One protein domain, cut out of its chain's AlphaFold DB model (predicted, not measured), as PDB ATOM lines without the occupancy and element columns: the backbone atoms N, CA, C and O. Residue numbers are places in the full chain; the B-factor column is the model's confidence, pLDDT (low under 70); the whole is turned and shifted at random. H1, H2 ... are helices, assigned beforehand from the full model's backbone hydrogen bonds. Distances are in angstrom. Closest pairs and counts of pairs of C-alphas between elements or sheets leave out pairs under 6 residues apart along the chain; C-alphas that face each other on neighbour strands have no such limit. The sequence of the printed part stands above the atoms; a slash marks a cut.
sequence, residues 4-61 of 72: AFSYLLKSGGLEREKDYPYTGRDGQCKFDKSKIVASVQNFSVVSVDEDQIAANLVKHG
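What this domain is: This is residues 4 to 61 of the 72 residues of the protein "Ccp1" of Arundo donax (UniProt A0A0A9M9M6). What shape is this? It has little regular structure: two short helices sit far apart on a long wandering chain, with a wide loop at one end, H2 at the other and H1 between. From H1 the chain swings out through the loop, folds back past H1 and runs on to H2. What are the figures? The 58 printed residues hold H1 then H2, no named strand, and 19 residues in named elements, all helix. The whole is only just loose, close to extended, with a radius of gyration of the C-alphas of 15.2 A and spans of 40 by 24 by 18 A.

How they stand to each other: Does H2, residues 50 to 60, meet H1, residues 4 to 11? They are apart, with no C-alpha of one within 8 A of the other. Are their backbones helical? In both, every O i to N i+4 pair is within hydrogen-bond range.

Where its parts are: Where is H2? It spans 14.9 A, from C-alpha 50 at (184.012, 160.305, 170.041) to C-alpha 60. Where is H1? It starts at C-alpha 4, (203.645, 159.730, 183.063), and spans 10.3 A.

The domain as a whole: What stands free? Residues 21 to 28 and 48 to 55 do, of which 50 to 55 belong to H2. Is the printed part continuous and confident? It has no cut, the link of 38 residues is long, and no printed residue is under 70 in pLDDT.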
ATOM      1  N   ALA A   4     203.488 158.417 182.446       88.38
ATOM      2  CA  ALA A   4     203.645 159.730 183.063       88.38
ATOM      3  C   ALA A   4     202.714 159.891 184.275       88.38
ATOM      4  O   ALA A   4     203.185 160.177 185.368       88.38
ATOM      5  N   PHE A   5     201.417 159.601 184.131       89.44
ATOM      6  CA  PHE A   5     200.463 159.671 185.245       89.44
ATOM      7  C   PHE A   5     200.815 158.700 186.380       89.44
ATOM      8  O   PHE A   5     200.766 159.075 187.549       89.44
ATOM      9  N   SER A   6     201.264 157.486 186.054       89.12
ATOM     10  CA  SER A   6     201.768 156.535 187.053       89.12
ATOM     11  C   SER A   6     203.007 157.050 187.792       89.12
ATOM     12  O   SER A   6     203.156 156.793 188.987       89.12
ATOM     13  N   TYR A   7     203.900 157.775 187.113       90.50
ATOM     14  CA  TYR A   7     205.025 158.443 187.766       90.50
ATOM     15  C   TYR A   7     204.541 159.545 188.710       90.50
ATOM     16  O   TYR A   7     205.053 159.632 189.822       90.50
ATOM     17  N   LEU A   8     203.531 160.332 188.331       90.00
ATOM     18  CA  LEU A   8     202.966 161.376 189.194       90.00
ATOM     19  C   LEU A   8     202.371 160.813 190.483       90.00
ATOM     20  O   LEU A   8     202.651 161.337 191.558       90.00
ATOM     21  N   LEU A   9     201.642 159.697 190.390       89.62
ATOM     22  CA  LEU A   9     201.111 159.002 191.568       89.62
ATOM     23  C   LEU A   9     202.224 158.520 192.513       89.62
ATOM     24  O   LEU A   9     202.054 158.540 193.728       89.62
ATOM     25  N   LYS A  10     203.372 158.091 191.970       89.31
ATOM     26  CA  LYS A  10     204.513 157.593 192.761       89.31
ATOM     27  C   LYS A  10     205.405 158.706 193.316       89.31
ATOM     28  O   LYS A  10     205.927 158.582 194.421       89.31
ATOM     29  N   SER A  11     205.641 159.753 192.533       88.31
ATOM     30  CA  SER A  11     206.531 160.872 192.873       88.31
ATOM     31  C   SER A  11     205.860 161.897 193.786       88.31
ATOM     32  O   SER A  11     206.555 162.561 194.556       88.31
ATOM     33  N   GLY A  12     204.525 161.974 193.745       88.88
ATOM     34  CA  GLY A  12     203.708 162.890 194.535       88.88
ATOM     35  C   GLY A  12     203.343 164.182 193.803       88.88
ATOM     36  O   GLY A  12     202.517 164.936 194.313       88.88
ATOM     37  N   GLY A  13     203.908 164.441 192.616       91.88
ATOM     38  CA  GLY A  13     203.547 165.607 191.812       91.88
ATOM     39  C   GLY A  13     204.616 166.103 190.836       91.88
ATOM     40  O   GLY A  13     205.555 165.388 190.504       91.88
ATOM     41  N   LEU A  14     204.427 167.338 190.368       93.25
ATOM     42  CA  LEU A  14     205.250 168.057 189.398       93.25
ATOM     43  C   LEU A  14     205.720 169.406 189.936       93.25
ATOM     44  O   LEU A  14     205.012 170.081 190.687       93.25
ATOM     45  N   GLU A  15     206.895 169.808 189.467       94.06
ATOM     46  CA  GLU A  15     207.468 171.138 189.654       94.06
ATOM     47  C   GLU A  15     206.988 172.105 188.558       94.06
ATOM     48  O   GLU A  15     206.414 171.701 187.545       94.06
ATOM     49  N   ARG A  16     207.216 173.408 188.754       94.12
ATOM     50  CA  ARG A  16     206.938 174.413 187.715       94.12
ATOM     51  C   ARG A  16     208.009 174.354 186.635       94.12
ATOM     52  O   ARG A  16     209.181 174.191 186.954       94.12
ATOM     53  N   GLU A  17     207.634 174.674 185.400       92.62
ATOM     54  CA  GLU A  17     208.568 174.797 184.268       92.62
ATOM     55  C   GLU A  17     209.762 175.718 184.578       92.62
ATOM     56  O   GLU A  17     210.899 175.423 184.242       92.62
ATOM     57  N   LYS A  18     209.535 176.825 185.297       92.50
ATOM     58  CA  LYS A  18     210.623 177.731 185.702       92.50
ATOM     59  C   LYS A  18     211.629 177.102 186.678       92.50
ATOM     60  O   LYS A  18     212.775 177.534 186.716       92.50
ATOM     61  N   ASP A  19     211.180 176.145 187.493       91.56
ATOM     62  CA  ASP A  19     211.976 175.494 188.537       91.56
ATOM     63  C   ASP A  19     212.652 174.218 187.991       91.56
ATOM     64  O   ASP A  19     213.754 173.881 188.424       91.56
ATOM     65  N   TYR A  20     212.043 173.579 186.982       92.44
ATOM     66  CA  TYR A  20     212.599 172.467 186.204       92.44
ATOM     67  C   TYR A  20     212.451 172.736 184.688       92.44
ATOM     68  O   TYR A  20     211.531 172.211 184.061       92.44
ATOM     69  N   PRO A  21     213.362 173.520 184.076       93.00
ATOM     70  CA  PRO A  21     213.244 173.921 182.673       93.00
ATOM     71  C   PRO A  21     213.479 172.784 181.677       93.00
ATOM     72  O   PRO A  21     214.389 171.964 181.853       93.00
ATOM     73  N   TYR A  22     212.727 172.796 180.578       92.81
ATOM     74  CA  TYR A  22     212.915 171.877 179.463       92.81
ATOM     75  C   TYR A  22     214.244 172.104 178.726       92.81
ATOM     76  O   TYR A  22     214.596 173.216 178.335       92.81
ATOM     77  N   THR A  23     214.986 171.020 178.495       93.19
ATOM     78  CA  THR A  23     216.327 171.050 177.882       93.19
ATOM     79  C   THR A  23     216.381 170.461 176.473       93.19
ATOM     80  O   THR A  23     217.442 170.500 175.849       93.19
ATOM     81  N   GLY A  24     215.284 169.882 175.971       92.12
ATOM     82  CA  GLY A  24     215.236 169.272 174.635       92.12
ATOM     83  C   GLY A  24     216.037 167.976 174.469       92.12
ATOM     84  O   GLY A  24     216.197 167.506 173.348       92.12
ATOM     85  N   ARG A  25     216.572 167.403 175.552       93.75
ATOM     86  CA  ARG A  25     217.364 166.166 175.524       93.75
ATOM     87  C   ARG A  25     217.238 165.403 176.830       93.75
ATOM     88  O   ARG A  25     217.019 166.008 177.882       93.75
ATOM     89  N   ASP A  26     217.471 164.101 176.765       91.88
ATOM     90  CA  ASP A  26     217.529 163.271 177.960       91.88
ATOM     91  C   ASP A  26     218.663 163.729 178.885       91.88
ATOM     92  O   ASP A  26     219.763 164.098 178.459       91.88
ATOM     93  N   GLY A  27     218.379 163.727 180.180       89.62
ATOM     94  CA  GLY A  27     219.309 164.134 181.220       89.62
ATOM     95  C   GLY A  27     219.066 163.351 182.500       89.62
ATOM     96  O   GLY A  27     218.184 162.498 182.580       89.62
ATOM     97  N   GLN A  28     219.856 163.647 183.527       92.81
ATOM     98  CA  GLN A  28     219.631 163.060 184.844       92.81
ATOM     99  C   GLN A  28     218.389 163.673 185.500       92.81
ATOM    100  O   GLN A  28     218.134 164.872 185.362       92.81
ATOM    101  N   CYS A  29     217.638 162.850 186.232       91.06
ATOM    102  CA  CYS A  29     216.493 163.298 187.017       91.06
ATOM    103  C   CYS A  29     216.970 164.210 188.156       91.06
ATOM    104  O   CYS A  29     217.787 163.798 188.977       91.06
ATOM    105  N   LYS A  30     216.453 165.439 188.201       91.31
ATOM    106  CA  LYS A  30     216.765 166.443 189.234       91.31
ATOM    107  C   LYS A  30     215.539 166.807 190.072       91.31
ATOM    108  O   LYS A  30     215.487 167.895 190.629       91.31
ATOM    109  N   PHE A  31     214.557 165.907 190.109       92.00
ATOM    110  CA  PHE A  31     213.269 166.148 190.742       92.00
ATOM    111  C   PHE A  31     213.416 166.443 192.235       92.00
ATOM    112  O   PHE A  31     213.996 165.648 192.981       92.00
ATOM    113  N   ASP A  32     212.838 167.557 192.665       91.75
ATOM    114  CA  ASP A  32     212.827 168.020 194.044       91.75
ATOM    115  C   ASP A  32     211.395 168.016 194.595       91.75
ATOM    116  O   ASP A  32     210.543 168.836 194.241       91.75
ATOM    117  N   LYS A  33     211.138 167.105 195.539       89.62
ATOM    118  CA  LYS A  33     209.825 166.968 196.186       89.62
ATOM    119  C   LYS A  33     209.375 168.231 196.924       89.62
ATOM    120  O   LYS A  33     208.175 168.426 197.096       89.62
ATOM    121  N   SER A  34     210.301 169.082 197.369       92.19
ATOM    122  CA  SER A  34     209.966 170.323 198.079       92.19
ATOM    123  C   SER A  34     209.395 171.410 197.160       92.19
ATOM    124  O   SER A  34     208.757 172.346 197.639       92.19
ATOM    125  N   LYS A  35     209.583 171.274 195.842       92.38
ATOM    126  CA  LYS A  35     209.137 172.232 194.820       92.38
ATOM    127  C   LYS A  35     207.894 171.773 194.060       92.38
ATOM    128  O   LYS A  35     207.520 172.389 193.060       92.38
ATOM    129  N   ILE A  36     207.238 170.710 194.531       92.00
ATOM    130  CA  ILE A  36     205.985 170.230 193.950       92.00
ATOM    131  C   ILE A  36     204.919 171.322 194.076       92.00
ATOM    132  O   ILE A  36     204.637 171.819 195.165       92.00
ATOM    133  N   VAL A  37     204.297 171.662 192.951       93.44
ATOM    134  CA  VAL A  37     203.188 172.623 192.882       93.44
ATOM    135  C   VAL A  37     201.887 172.007 192.385       93.44
ATOM    136  O   VAL A  37     200.823 172.573 192.609       93.44
ATOM    137  N   ALA A  38     201.961 170.867 191.700       89.56
ATOM    138  CA  ALA A  38     200.807 170.179 191.146       89.56
ATOM    139  C   ALA A  38     200.897 168.696 191.490       89.56
ATOM    140  O   ALA A  38     201.931 168.077 191.268       89.56
ATOM    141  N   SER A  39     199.820 168.119 192.011       88.81
ATOM    142  CA  SER A  39     199.733 166.693 192.315       88.81
ATOM    143  C   SER A  39     198.538 166.076 191.601       88.81
ATOM    144  O   SER A  39     197.520 166.726 191.364       88.81
ATOM    145  N   VAL A  40     198.675 164.806 191.231       86.81
ATOM    146  CA  VAL A  40     197.599 164.015 190.633       86.81
ATOM    147  C   VAL A  40     197.246 162.930 191.632       86.81
ATOM    148  O   VAL A  40     198.128 162.205 192.078       86.81
ATOM    149  N   GLN A  41     195.970 162.837 192.001       85.06
ATOM    150  CA  GLN A  41     195.496 161.828 192.956       85.06
ATOM    151  C   GLN A  41     194.986 160.567 192.257       85.06
ATOM    152  O   GLN A  41     195.104 159.471 192.794       85.06
ATOM    153  N   ASN A  42     194.415 160.713 191.061       86.38
ATOM    154  CA  ASN A  42     193.910 159.602 190.270       86.38
ATOM    155  C   ASN A  42     193.835 159.994 188.787       86.38
ATOM    156  O   ASN A  42     193.779 161.180 188.459       86.38
ATOM    157  N   PHE A  43     193.819 159.003 187.901       88.19
ATOM    158  CA  PHE A  43     193.554 159.180 186.479       88.19
ATOM    159  C   PHE A  43     192.615 158.078 185.987       88.19
ATOM    160  O   PHE A  43     192.563 156.979 186.534       88.19
ATOM    161  N   SER A  44     191.854 158.365 184.939       88.19
ATOM    162  CA  SER A  44     190.972 157.392 184.299       88.19
ATOM    163  C   SER A  44     191.170 157.443 182.795       88.19
ATOM    164  O   SER A  44     191.506 158.486 182.240       88.19
ATOM    165  N   VAL A  45     191.004 156.294 182.150       87.88
ATOM    166  CA  VAL A  45     191.107 156.175 180.697       87.88
ATOM    167  C   VAL A  45     189.695 156.217 180.132       87.88
ATOM    168  O   VAL A  45     188.833 155.457 180.568       87.88
ATOM    169  N   VAL A  46     189.465 157.132 179.196       86.88
ATOM    170  CA  VAL A  46     188.196 157.257 178.469       86.88
ATOM    171  C   VAL A  46     188.235 156.340 177.243       86.88
ATOM    172  O   VAL A  46     189.314 156.041 176.726       86.88
ATOM    173  N   SER A  47     187.067 155.866 176.803       83.12
ATOM    174  CA  SER A  47     186.925 155.116 175.551       83.12
ATOM    175  C   SER A  47     187.392 155.935 174.338       83.12
ATOM    176  O   SER A  47     187.475 157.160 174.394       83.12
ATOM    177  N   VAL A  48     187.656 155.251 173.225       82.94
ATOM    178  CA  VAL A  48     187.963 155.863 171.916       82.94
ATOM    179  C   VAL A  48     186.718 156.372 171.179       82.94
ATOM    180  O   VAL A  48     186.834 156.931 170.096       82.94
ATOM    181  N   ASP A  49     185.539 156.155 171.753       88.75
ATOM    182  CA  ASP A  49     184.264 156.654 171.245       88.75
ATOM    183  C   ASP A  49     184.211 158.191 171.316       88.75
ATOM    184  O   ASP A  49     184.341 158.775 172.398       88.75
ATOM    185  N   GLU A  50     184.022 158.844 170.167       86.88
ATOM    186  CA  GLU A  50     184.012 160.305 170.041       86.88
ATOM    187  C   GLU A  50     182.914 160.964 170.883       86.88
ATOM    188  O   GLU A  50     183.164 162.011 171.486       86.88
ATOM    189  N   ASP A  51     181.748 160.326 171.022       91.12
ATOM    190  CA  ASP A  51     180.658 160.852 171.848       91.12
ATOM    191  C   ASP A  51     181.055 160.849 173.330       91.12
ATOM    192  O   ASP A  51     180.784 161.797 174.076       91.12
ATOM    193  N   GLN A  52     181.778 159.811 173.766       88.56
ATOM    194  CA  GLN A  52     182.316 159.758 175.123       88.56
ATOM    195  C   GLN A  52     183.454 160.753 175.329       88.56
ATOM    196  O   GLN A  52     183.542 161.350 176.403       88.56
ATOM    197  N   ILE A  53     184.311 160.963 174.331       89.81
ATOM    198  CA  ILE A  53     185.376 161.970 174.388       89.81
ATOM    199  C   ILE A  53     184.761 163.366 174.526       89.81
ATOM    200  O   ILE A  53     185.150 164.106 175.431       89.81
ATOM    201  N   ALA A  54     183.763 163.708 173.708       90.31
ATOM    202  CA  ALA A  54     183.073 164.995 173.764       90.31
ATOM    203  C   ALA A  54     182.374 165.211 175.116       90.31
ATOM    204  O   ALA A  54     182.541 166.259 175.748       90.31
ATOM    205  N   ALA A  55     181.656 164.199 175.614       92.12
ATOM    206  CA  ALA A  55     181.000 164.265 176.916       92.12
ATOM    207  C   ALA A  55     182.004 164.459 178.068       92.12
ATOM    208  O   ALA A  55     181.775 165.274 178.967       92.12
ATOM    209  N   ASN A  56     183.133 163.742 178.049       90.75
ATOM    210  CA  ASN A  56     184.165 163.870 179.078       90.75
ATOM    211  C   ASN A  56     184.931 165.194 178.975       90.75
ATOM    212  O   ASN A  56     185.261 165.763 180.012       90.75
ATOM    213  N   LEU A  57     185.151 165.722 177.769       90.62
ATOM    214  CA  LEU A  57     185.802 167.015 177.557       90.62
ATOM    215  C   LEU A  57     185.008 168.154 178.209       90.62
ATOM    216  O   LEU A  57     185.576 168.985 178.914       90.62
ATOM    217  N   VAL A  58     183.685 168.166 178.021       92.56
ATOM    218  CA  VAL A  58     182.804 169.178 178.628       92.56
ATOM    219  C   VAL A  58     182.724 169.005 180.145       92.56
ATOM    220  O   VAL A  58     182.726 169.984 180.886       92.56
ATOM    221  N   LYS A  59     182.654 167.759 180.624       93.12
ATOM    222  CA  LYS A  59     182.423 167.468 182.043       93.12
ATOM    223  C   LYS A  59     183.677 167.582 182.913       93.12
ATOM    224  O   LYS A  59     183.580 168.002 184.063       93.12
ATOM    225  N   HIS A  60     184.829 167.161 182.398       90.50
ATOM    226  CA  HIS A  60     186.069 167.001 183.163       90.50
ATOM    227  C   HIS A  60     187.202 167.915 182.686       90.50
ATOM    228  O   HIS A  60     188.199 168.058 183.395       90.50
ATOM    229  N   GLY A  61     187.039 168.571 181.535       90.69
ATOM    230  CA  GLY A  61     188.047 169.448 180.952       90.69
ATOM    231  C   GLY A  61     188.990 168.713 179.991       90.69
ATOM    232  O   GLY A  61     188.625 167.675 179.439       90.69
TER     233      GLY A  61